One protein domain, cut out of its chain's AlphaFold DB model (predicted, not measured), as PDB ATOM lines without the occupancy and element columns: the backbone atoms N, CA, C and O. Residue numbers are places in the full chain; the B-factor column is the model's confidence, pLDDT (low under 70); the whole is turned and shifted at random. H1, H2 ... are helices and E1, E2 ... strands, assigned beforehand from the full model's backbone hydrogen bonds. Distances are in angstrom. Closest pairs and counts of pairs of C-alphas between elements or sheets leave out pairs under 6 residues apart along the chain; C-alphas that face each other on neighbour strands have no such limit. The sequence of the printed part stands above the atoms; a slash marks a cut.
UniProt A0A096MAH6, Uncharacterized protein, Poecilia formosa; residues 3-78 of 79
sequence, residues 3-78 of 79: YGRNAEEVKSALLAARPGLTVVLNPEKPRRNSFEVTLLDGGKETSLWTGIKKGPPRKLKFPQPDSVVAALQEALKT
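What this domain is: This is residues 3 to 78 of the 79 residues of an uncharacterized protein of Poecilia formosa (UniProt A0A096MAH6). What does the domain look like? A hairpin of two strands, E1 and E2, has helix H3 packed over it, mostly on E2, and the longer helix H1 meets the first residues of H3 at a steep tilt. A long loop, residues 18 to 35, leads from H1 to the hairpin, and the short helix H2 lies far from the middle. What is it made of? The 76 printed residues include three named helices and two named strands, in the order H1, E1, E2, H2, H3; the sheet, E1 - E2, is antiparallel and the class is mixed, helices and strands. How large is it? It is compact, with a radius of gyration of the C-alphas of 12.1 A and a rounded outline of 33 by 23 by 21 A.

How they stand to each other: How are the strands paired? E1, residues 36 to 41, and E2, residues 44 to 50, form an antiparallel hairpin with 159 degrees between their directions. N 39 and O 46 are 2.8 A apart and N 41 and O 44 are 3.0 A apart, both within hydrogen-bond range. Where do the longer helices stand? The closest C-alphas of E2 and H3, residues 65 to 76, are those of Leu 48 and Ala 71, 5.6 A apart. H1, residues 3 to 17, and H3 touch, with H3 using residues 65 to 69 alone; the closest C-alphas, of Val 10 and Pro 65, are 4.7 A apart. Their lines make a steep tilt of 51 degrees and run the same way. What of the short helix and the helix backbones? H2, residues 58 to 61, is apart from H1, E1 and H3, and its closest C-alpha to E2 is that of Lys 61, 7.4 A from that of Thr 50. In H1 and H3 every O i to N i+4 pair is within hydrogen-bond range, and H2 is too short for such a pair.

Where its parts are: Where does H1 begin, and how long is it? Its C-alpha 3 is at (114.243, 165.318, 207.145), and H1 measures 21.1 A from first to last C-alpha. Where are the strands? E1 measures 16.3 A, from C-alpha 36 at (121.294, 158.709, 203.218), and E2 measures 16.8 A. Where does H3 end? It measures 16.7 A and ends with C-alpha 76 at (139.283, 160.291, 204.526); H2 is shorter, 5.4 A.

The domain as a whole: How far does it reach? The two C-alphas farthest apart, those of Gly 20 and Pro 56, are 35.4 A apart. Are there cuts or long links? The printed part has no cut; the link from H1 to E1, 18 residues, is long. Where is confidence low? Residue 78 is under 70, and the mean pLDDT of the printed part is 89.4.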
ATOM      1  N   TYR A   3     113.122 165.618 208.044       89.69
ATOM      2  CA  TYR A   3     114.243 165.318 207.145       89.69
ATOM      3  C   TYR A   3     115.113 166.539 206.840       89.69
ATOM      4  O   TYR A   3     116.318 166.472 207.026       89.69
ATOM      5  N   GLY A   4     114.500 167.658 206.438       90.44
ATOM      6  CA  GLY A   4     115.244 168.881 206.120       90.44
ATOM      7  C   GLY A   4     116.045 169.417 207.307       90.44
ATOM      8  O   GLY A   4     117.216 169.718 207.152       90.44
ATOM      9  N   ARG A   5     115.454 169.450 208.511       92.56
ATOM     10  CA  ARG A   5     116.167 169.897 209.716       92.56
ATOM     11  C   ARG A   5     117.379 169.014 210.030       92.56
ATOM     12  O   ARG A   5     118.456 169.540 210.253       92.56
ATOM     13  N   ASN A   6     117.207 167.690 210.000       92.56
ATOM     14  CA  ASN A   6     118.314 166.759 210.252       92.56
ATOM     15  C   ASN A   6     119.401 166.874 209.171       92.56
ATOM     16  O   ASN A   6     120.581 166.768 209.474       92.56
ATOM     17  N   ALA A   7     119.016 167.118 207.914       93.31
ATOM     18  CA  ALA A   7     119.967 167.331 206.828       93.31
ATOM     19  C   ALA A   7     120.805 168.604 207.036       93.31
ATOM     20  O   ALA A   7     122.015 168.563 206.843       93.31
ATOM     21  N   GLU A   8     120.191 169.705 207.478       94.00
ATOM     22  CA  GLU A   8     120.908 170.947 207.803       94.00
ATOM     23  C   GLU A   8     121.816 170.798 209.034       94.00
ATOM     24  O   GLU A   8     122.936 171.307 209.034       94.00
ATOM     25  N   GLU A   9     121.375 170.069 210.064       94.19
ATOM     26  CA  GLU A   9     122.196 169.776 211.251       94.19
ATOM     27  C   GLU A   9     123.443 168.958 210.870       94.19
ATOM     28  O   GLU A   9     124.561 169.332 211.225       94.19
ATOM     29  N   VAL A  10     123.276 167.901 210.067       94.81
ATOM     30  CA  VAL A  10     124.398 167.103 209.549       94.81
ATOM     31  C   VAL A  10     125.306 167.947 208.652       94.81
ATOM     32  O   VAL A  10     126.520 167.918 208.820       94.81
ATOM     33  N   LYS A  11     124.746 168.746 207.735       94.00
ATOM     34  CA  LYS A  11     125.520 169.653 206.874       94.00
ATOM     35  C   LYS A  11     126.370 170.621 207.693       94.00
ATOM     36  O   LYS A  11     127.549 170.788 207.397       94.00
ATOM     37  N   SER A  12     125.786 171.239 208.716       94.50
ATOM     38  CA  SER A  12     126.483 172.198 209.577       94.50
ATOM     39  C   SER A  12     127.641 171.535 210.320       94.50
ATOM     40  O   SER A  12     128.733 172.092 210.357       94.50
ATOM     41  N   ALA A  13     127.443 170.318 210.837       94.44
ATOM     42  CA  ALA A  13     128.502 169.552 211.491       94.44
ATOM     43  C   ALA A  13     129.628 169.152 210.521       94.44
ATOM     44  O   ALA A  13     130.803 169.280 210.858       94.44
ATOM     45  N   LEU A  14     129.288 168.728 209.299       93.50
ATOM     46  CA  LEU A  14     130.276 168.387 208.269       93.50
ATOM     47  C   LEU A  14     131.114 169.603 207.861       93.50
ATOM     48  O   LEU A  14     132.334 169.494 207.768       93.50
ATOM     49  N   LEU A  15     130.481 170.763 207.666       93.12
ATOM     50  CA  LEU A  15     131.179 172.011 207.341       93.12
ATOM     51  C   LEU A  15     132.022 172.525 208.513       93.12
ATOM     52  O   LEU A  15     133.113 173.035 208.289       93.12
ATOM     53  N   ALA A  16     131.562 172.363 209.755       92.81
ATOM     54  CA  ALA A  16     132.354 172.711 210.932       92.81
ATOM     55  C   ALA A  16     133.605 171.827 211.056       92.81
ATOM     56  O   ALA A  16     134.685 172.324 211.364       92.81
ATOM     57  N   ALA A  17     133.476 170.527 210.776       91.12
ATOM     58  CA  ALA A  17     134.595 169.590 210.794       91.12
ATOM     59  C   ALA A  17     135.550 169.779 209.604       91.12
ATOM     60  O   ALA A  17     136.758 169.589 209.746       91.12
ATOM     61  N   ARG A  18     135.026 170.138 208.425       88.81
ATOM     62  CA  ARG A  18     135.810 170.382 207.211       88.81
ATOM     63  C   ARG A  18     135.203 171.533 206.392       88.81
ATOM     64  O   ARG A  18     134.406 171.283 205.487       88.81
ATOM     65  N   PRO A  19     135.635 172.787 206.628       87.94
ATOM     66  CA  PRO A  19     135.066 173.968 205.968       87.94
ATOM     67  C   PRO A  19     135.191 173.978 204.440       87.94
ATOM     68  O   PRO A  19     134.401 174.629 203.765       87.94
ATOM     69  N   GLY A  20     136.166 173.249 203.883       86.69
ATOM     70  CA  GLY A  20     136.366 173.114 202.435       86.69
ATOM     71  C   GLY A  20     135.521 172.027 201.757       86.69
ATOM     72  O   GLY A  20     135.677 171.807 200.559       86.69
ATOM     73  N   LEU A  21     134.671 171.305 202.494       89.12
ATOM     74  CA  LEU A  21     133.844 170.238 201.932       89.12
ATOM     75  C   LEU A  21     132.618 170.816 201.212       89.12
ATOM     76  O   LEU A  21     131.868 171.613 201.772       89.12
ATOM     77  N   THR A  22     132.356 170.357 199.989       92.06
ATOM     78  CA  THR A  22     131.110 170.697 199.286       92.06
ATOM     79  C   THR A  22     129.997 169.754 199.729       92.06
ATOM     80  O   THR A  22     130.041 168.559 199.450       92.06
ATOM     81  N   VAL A  23     128.981 170.288 200.412       92.50
ATOM     82  CA  VAL A  23     127.816 169.514 200.865       92.50
ATOM     83  C   VAL A  23     126.580 169.922 200.069       92.50
ATOM     84  O   VAL A  23     126.096 171.049 200.190       92.50
ATOM     85  N   VAL A  24     126.040 168.986 199.288       92.44
ATOM     86  CA  VAL A  24     124.835 169.184 198.472       92.44
ATOM     87  C   VAL A  24     123.676 168.395 199.071       92.44
ATOM     88  O   VAL A  24     123.811 167.215 199.391       92.44
ATOM     89  N   LEU A  25     122.517 169.038 199.225       92.06
ATOM     90  CA  LEU A  25     121.315 168.401 199.760       92.06
ATOM     91  C   LEU A  25     120.372 168.018 198.620       92.06
ATOM     92  O   LEU A  25     119.777 168.899 198.011       92.06
ATOM     93  N   ASN A  26     120.198 166.713 198.386       90.50
ATOM     94  CA  ASN A  26     119.280 166.151 197.383       90.50
ATOM     95  C   ASN A  26     119.388 166.847 196.006       90.50
ATOM     96  O   ASN A  26     118.425 167.493 195.587       90.50
ATOM     97  N   PRO A  27     120.536 166.738 195.302       88.00
ATOM     98  CA  PRO A  27     120.675 167.298 193.951       88.00
ATOM     99  C   PRO A  27     119.629 166.727 192.982       88.00
ATOM    100  O   PRO A  27     119.178 167.412 192.068       88.00
ATOM    101  N   GLU A  28     119.204 165.489 193.230       89.19
ATOM    102  CA  GLU A  28     118.146 164.795 192.509       89.19
ATOM    103  C   GLU A  28     116.955 164.487 193.422       89.19
ATOM    104  O   GLU A  28     117.018 164.617 194.651       89.19
ATOM    105  N   LYS A  29     115.848 164.033 192.821       88.25
ATOM    106  CA  LYS A  29     114.635 163.664 193.555       88.25
ATOM    107  C   LYS A  29     114.960 162.576 194.595       88.25
ATOM    108  O   LYS A  29     115.262 161.446 194.214       88.25
ATOM    109  N   PRO A  30     114.841 162.869 195.904       89.19
ATOM    110  CA  PRO A  30     115.289 161.945 196.930       89.19
ATOM    111  C   PRO A  30     114.372 160.731 197.027       89.19
ATOM    112  O   PRO A  30     113.153 160.808 196.825       89.19
ATOM    113  N   ARG A  31     114.954 159.601 197.433       87.62
ATOM    114  CA  ARG A  31     114.191 158.392 197.731       87.62
ATOM    115  C   ARG A  31     113.232 158.633 198.901       87.62
ATOM    116  O   ARG A  31     113.563 159.243 199.919       87.62
ATOM    117  N   ARG A  32     112.003 158.130 198.762       86.94
ATOM    118  CA  ARG A  32     110.951 158.315 199.768       86.94
ATOM    119  C   ARG A  32     111.312 157.592 201.071       86.94
ATOM    120  O   ARG A  32     111.614 156.403 201.066       86.94
ATOM    121  N   ASN A  33     111.162 158.291 202.200       85.56
ATOM    122  CA  ASN A  33     111.284 157.754 203.564       85.56
ATOM    123  C   ASN A  33     112.667 157.184 203.960       85.56
ATOM    124  O   ASN A  33     112.746 156.393 204.912       85.56
ATOM    125  N   SER A  34     113.743 157.611 203.298       88.12
ATOM    126  CA  SER A  34     115.140 157.295 203.642       88.12
ATOM    127  C   SER A  34     115.940 158.553 203.981       88.12
ATOM    128  O   SER A  34     115.542 159.660 203.622       88.12
ATOM    129  N   PHE A  35     117.042 158.375 204.706       92.69
ATOM    130  CA  PHE A  35     118.011 159.423 205.009       92.69
ATOM    131  C   PHE A  35     119.389 158.828 204.758       92.69
ATOM    132  O   PHE A  35     119.826 157.961 205.510       92.69
ATOM    133  N   GLU A  36     120.024 159.257 203.680       93.25
ATOM    134  CA  GLU A  36     121.294 158.709 203.218       93.25
ATOM    135  C   GLU A  36     122.328 159.831 203.204       93.25
ATOM    136  O   GLU A  36     121.994 160.976 202.891       93.25
ATOM    137  N   VAL A  37     123.568 159.500 203.549       93.94
ATOM    138  CA  VAL A  37     124.715 160.401 203.425       93.94
ATOM    139  C   VAL A  37     125.814 159.648 202.695       93.94
ATOM    140  O   VAL A  37     126.231 158.575 203.134       93.94
ATOM    141  N   THR A  38     126.283 160.226 201.597       92.94
ATOM    142  CA  THR A  38     127.315 159.646 200.740       92.94
ATOM    143  C   THR A  38     128.438 160.659 200.575       92.94
ATOM    144  O   THR A  38     128.182 161.839 200.340       92.94
ATOM    145  N   LEU A  39     129.673 160.193 200.715       92.81
ATOM    146  CA  LEU A  39     130.883 160.919 200.362       92.81
ATOM    147  C   LEU A  39     131.265 160.569 198.926       92.81
ATOM    148  O   LEU A  39     131.321 159.392 198.576       92.81
ATOM    149  N   LEU A  40     131.548 161.589 198.125       90.38
ATOM    150  CA  LEU A  40     132.134 161.450 196.798       90.38
ATOM    151  C   LEU A  40     133.569 161.959 196.862       90.38
ATOM    152  O   LEU A  40     133.780 163.133 197.160       90.38
ATOM    153  N   ASP A  41     134.529 161.083 196.581       87.75
ATOM    154  CA  ASP A  41     135.951 161.417 196.586       87.75
ATOM    155  C   ASP A  41     136.642 160.834 195.351       87.75
ATOM    156  O   ASP A  41     136.656 159.620 195.159       87.75
ATOM    157  N   GLY A  42     137.119 161.691 194.443       83.25
ATOM    158  CA  GLY A  42     137.787 161.256 193.207       83.25
ATOM    159  C   GLY A  42     136.976 160.296 192.316       83.25
ATOM    160  O   GLY A  42     137.560 159.525 191.561       83.25
ATOM    161  N   GLY A  43     135.639 160.300 192.412       81.88
ATOM    162  CA  GLY A  43     134.753 159.356 191.708       81.88
ATOM    163  C   GLY A  43     134.422 158.075 192.487       81.88
ATOM    164  O   GLY A  43     133.635 157.257 192.013       81.88
ATOM    165  N   LYS A  44     134.967 157.902 193.695       87.56
ATOM    166  CA  LYS A  44     134.606 156.830 194.624       87.56
ATOM    167  C   LYS A  44     133.454 157.277 195.518       87.56
ATOM    168  O   LYS A  44     133.575 158.240 196.275       87.56
ATOM    169  N   GLU A  45     132.350 156.541 195.465       90.50
ATOM    170  CA  GLU A  45     131.226 156.746 196.376       90.50
ATOM    171  C   GLU A  45     131.414 155.920 197.651       90.50
ATOM    172  O   GLU A  45     131.546 154.696 197.606       90.50
ATOM    173  N   THR A  46     131.398 156.576 198.809       92.38
ATOM    174  CA  THR A  46     131.443 155.921 200.121       92.38
ATOM    175  C   THR A  46     130.192 156.280 200.912       92.38
ATOM    176  O   THR A  46     129.930 157.447 201.193       92.38
ATOM    177  N   SER A  47     129.392 155.281 201.288       92.94
ATOM    178  CA  SER A  47     128.201 155.505 202.116       92.94
ATOM    179  C   SER A  47     128.617 155.769 203.565       92.94
ATOM    180  O   SER A  47     129.101 154.867 204.244       92.94
ATOM    181  N   LEU A  48     128.417 157.003 204.039       93.12
ATOM    182  CA  LEU A  48     128.690 157.407 205.424       93.12
ATOM    183  C   LEU A  48     127.532 157.038 206.356       93.12
ATOM    184  O   LEU A  48     127.730 156.735 207.530       93.12
ATOM    185  N   TRP A  49     126.301 157.072 205.842       94.56
ATOM    186  CA  TRP A  49     125.117 156.674 206.594       94.56
ATOM    187  C   TRP A  49     123.995 156.192 205.682       94.56
ATOM    188  O   TRP A  49     123.699 156.813 204.659       94.56
ATOM    189  N   THR A  50     123.298 155.141 206.119       92.75
ATOM    190  CA  THR A  50     122.045 154.690 205.509       92.75
ATOM    191  C   THR A  50     120.950 154.507 206.558       92.75
ATOM    192  O   THR A  50     121.055 153.711 207.496       92.75
ATOM    193  N   GLY A  51     119.852 155.237 206.382       90.88
ATOM    194  CA  GLY A  51     118.634 155.108 207.173       90.88
ATOM    195  C   GLY A  51     117.715 153.995 206.663       90.88
ATOM    196  O   GLY A  51     116.739 153.654 207.334       90.88
ATOM    197  N   ILE A  52     117.998 153.406 205.494       88.00
ATOM    198  CA  ILE A  52     117.186 152.329 204.901       88.00
ATOM    199  C   ILE A  52     117.156 151.103 205.815       88.00
ATOM    200  O   ILE A  52     116.085 150.551 206.068       88.00
ATOM    201  N   LYS A  53     118.315 150.709 206.352       83.81
ATOM    202  CA  LYS A  53     118.463 149.502 207.182       83.81
ATOM    203  C   LYS A  53     118.038 149.699 208.645       83.81
ATOM    204  O   LYS A  53     118.013 148.738 209.401       83.81
ATOM    205  N   LYS A  54     117.679 150.922 209.060       84.44
ATOM    206  CA  LYS A  54     117.389 151.275 210.467       84.44
ATOM    207  C   LYS A  54     115.939 151.006 210.909       84.44
ATOM    208  O   LYS A  54     115.559 151.344 212.027       84.44
ATOM    209  N   GLY A  55     115.148 150.347 210.060       75.75
ATOM    210  CA  GLY A  55     113.872 149.745 210.444       75.75
ATOM    211  C   GLY A  55     112.738 150.725 210.806       75.75
ATOM    212  O   GLY A  55     112.795 151.917 210.476       75.75
ATOM    213  N   PRO A  56     111.655 150.209 211.427       72.00
ATOM    214  CA  PRO A  56     110.410 150.943 211.674       72.00
ATOM    215  C   PRO A  56     110.490 152.126 212.653       72.00
ATOM    216  O   PRO A  56     109.748 153.093 212.444       72.00
ATOM    217  N   PRO A  57     111.378 152.167 213.670       87.00
ATOM    218  CA  PRO A  57     111.522 153.378 214.466       87.00
ATOM    219  C   PRO A  57     112.158 154.500 213.635       87.00
ATOM    220  O   PRO A  57     113.370 154.576 213.450       87.00
ATOM    221  N   ARG A  58     111.325 155.428 213.152       81.62
ATOM    222  CA  ARG A  58     111.736 156.550 212.289       81.62
ATOM    223  C   ARG A  58     112.881 157.381 212.876       81.62
ATOM    224  O   ARG A  58     113.690 157.892 212.113       81.62
ATOM    225  N   LYS A  59     112.954 157.502 214.206       83.75
ATOM    226  CA  LYS A  59     114.039 158.209 214.909       83.75
ATOM    227  C   LYS A  59     115.416 157.609 214.605       83.75
ATOM    228  O   LYS A  59     116.362 158.361 214.441       83.75
ATOM    229  N   LEU A  60     115.509 156.288 214.443       84.50
ATOM    230  CA  LEU A  60     116.768 155.586 214.168       84.50
ATOM    231  C   LEU A  60     117.273 155.785 212.735       84.50
ATOM    232  O   LEU A  60     118.418 155.453 212.441       84.50
ATOM    233  N   LYS A  61     116.432 156.311 211.833       87.00
ATOM    234  CA  LYS A  61     116.834 156.624 210.456       87.00
ATOM    235  C   LYS A  61     117.733 157.853 210.378       87.00
ATOM    236  O   LYS A  61     118.466 157.986 209.404       87.00
ATOM    237  N   PHE A  62     117.649 158.737 211.370       91.25
ATOM    238  CA  PHE A  62     118.437 159.958 211.425       91.25
ATOM    239  C   PHE A  62     119.690 159.713 212.272       91.25
ATOM    240  O   PHE A  62     119.561 159.260 213.412       91.25
ATOM    241  N   PRO A  63     120.889 159.962 211.726       92.38
ATOM    242  CA  PRO A  63     122.117 159.841 212.492       92.38
ATOM    243  C   PRO A  63     122.249 160.977 213.506       92.38
ATOM    244  O   PRO A  63     121.648 162.040 213.349       92.38
ATOM    245  N   GLN A  64     123.105 160.776 214.507       92.81
ATOM    246  CA  GLN A  64     123.712 161.907 215.204       92.81
ATOM    247  C   GLN A  64     124.726 162.579 214.261       92.81
ATOM    248  O   GLN A  64     125.457 161.854 213.578       92.81
ATOM    249  N   PRO A  65     124.805 163.922 214.208       93.25
ATOM    250  CA  PRO A  65     125.754 164.616 213.335       93.25
ATOM    251  C   PRO A  65     127.202 164.153 213.541       93.25
ATOM    252  O   PRO A  65     127.893 163.861 212.566       93.25
ATOM    253  N   ASP A  66     127.614 163.957 214.795       92.06
ATOM    254  CA  ASP A  66     128.963 163.497 215.147       92.06
ATOM    255  C   ASP A  66     129.290 162.111 214.578       92.06
ATOM    256  O   ASP A  66     130.418 161.863 214.165       92.06
ATOM    257  N   SER A  67     128.303 161.211 214.481       92.94
ATOM    258  CA  SER A  67     128.512 159.887 213.878       92.94
ATOM    259  C   SER A  67     128.830 159.980 212.386       92.94
ATOM    260  O   SER A  67     129.640 159.206 211.883       92.94
ATOM    261  N   VAL A  68     128.214 160.928 211.673       93.94
ATOM    262  CA  VAL A  68     128.494 161.155 210.247       93.94
ATOM    263  C   VAL A  68     129.862 161.809 210.069       93.94
ATOM    264  O   VAL A  68     130.594 161.446 209.153       93.94
ATOM    265  N   VAL A  69     130.231 162.738 210.955       93.44
ATOM    266  CA  VAL A  69     131.559 163.369 210.958       93.44
ATOM    267  C   VAL A  69     132.657 162.344 211.240       93.44
ATOM    268  O   VAL A  69     133.671 162.344 210.548       93.44
ATOM    269  N   ALA A  70     132.455 161.443 212.203       93.50
ATOM    270  CA  ALA A  70     133.392 160.360 212.483       93.50
ATOM    271  C   ALA A  70     133.566 159.447 211.259       93.50
ATOM    272  O   ALA A  70     134.693 159.237 210.819       93.50
ATOM    273  N   ALA A  71     132.463 159.007 210.643       92.75
ATOM    274  CA  ALA A  71     132.507 158.200 209.422       92.75
ATOM    275  C   ALA A  71     133.205 158.934 208.263       92.75
ATOM    276  O   ALA A  71     133.962 158.323 207.511       92.75
ATOM    277  N   LEU A  72     132.988 160.249 208.123       92.19
ATOM    278  CA  LEU A  72     133.697 161.084 207.152       92.19
ATOM    279  C   LEU A  72     135.206 161.074 207.429       92.19
ATOM    280  O   LEU A  72     135.994 160.855 206.516       92.19
ATOM    281  N   GLN A  73     135.620 161.314 208.673       90.31
ATOM    282  CA  GLN A  73     137.035 161.324 209.048       90.31
ATOM    283  C   GLN A  73     137.694 159.961 208.829       90.31
ATOM    284  O   GLN A  73     138.828 159.913 208.371       90.31
ATOM    285  N   GLU A  74     137.008 158.861 209.133       90.50
ATOM    286  CA  GLU A  74     137.493 157.507 208.852       90.50
ATOM    287  C   GLU A  74     137.639 157.254 207.350       90.50
ATOM    288  O   GLU A  74     138.682 156.770 206.916       90.50
ATOM    289  N   ALA A  75     136.644 157.644 206.548       88.62
ATOM    290  CA  ALA A  75     136.687 157.487 205.095       88.62
ATOM    291  C   ALA A  75     137.837 158.275 204.447       88.62
ATOM    292  O   ALA A  75     138.403 157.817 203.462       88.62
ATOM    293  N   LEU A  76     138.199 159.430 205.011       84.25
ATOM    294  CA  LEU A  76     139.283 160.291 204.526       84.25
ATOM    295  C   LEU A  76     140.675 159.904 205.046       84.25
ATOM    296  O   LEU A  76     141.668 160.342 204.484       84.25
ATOM    297  N   LYS A  77     140.763 159.132 206.137       78.50
ATOM    298  CA  LYS A  77     142.035 158.626 206.686       78.50
ATOM    299  C   LYS A  77     142.578 157.419 205.921       78.50
ATOM    300  O   LYS A  77     143.673 156.968 206.228       78.50
ATOM    301  N   THR A  78     141.810 156.858 204.989       58.41
ATOM    302  CA  THR A  78     142.205 155.663 204.230       58.41
ATOM    303  C   THR A  78     143.116 155.976 203.032       58.41
ATOM    304  O   THR A  78     143.070 155.248 202.038       58.41
TER     305      THR A  78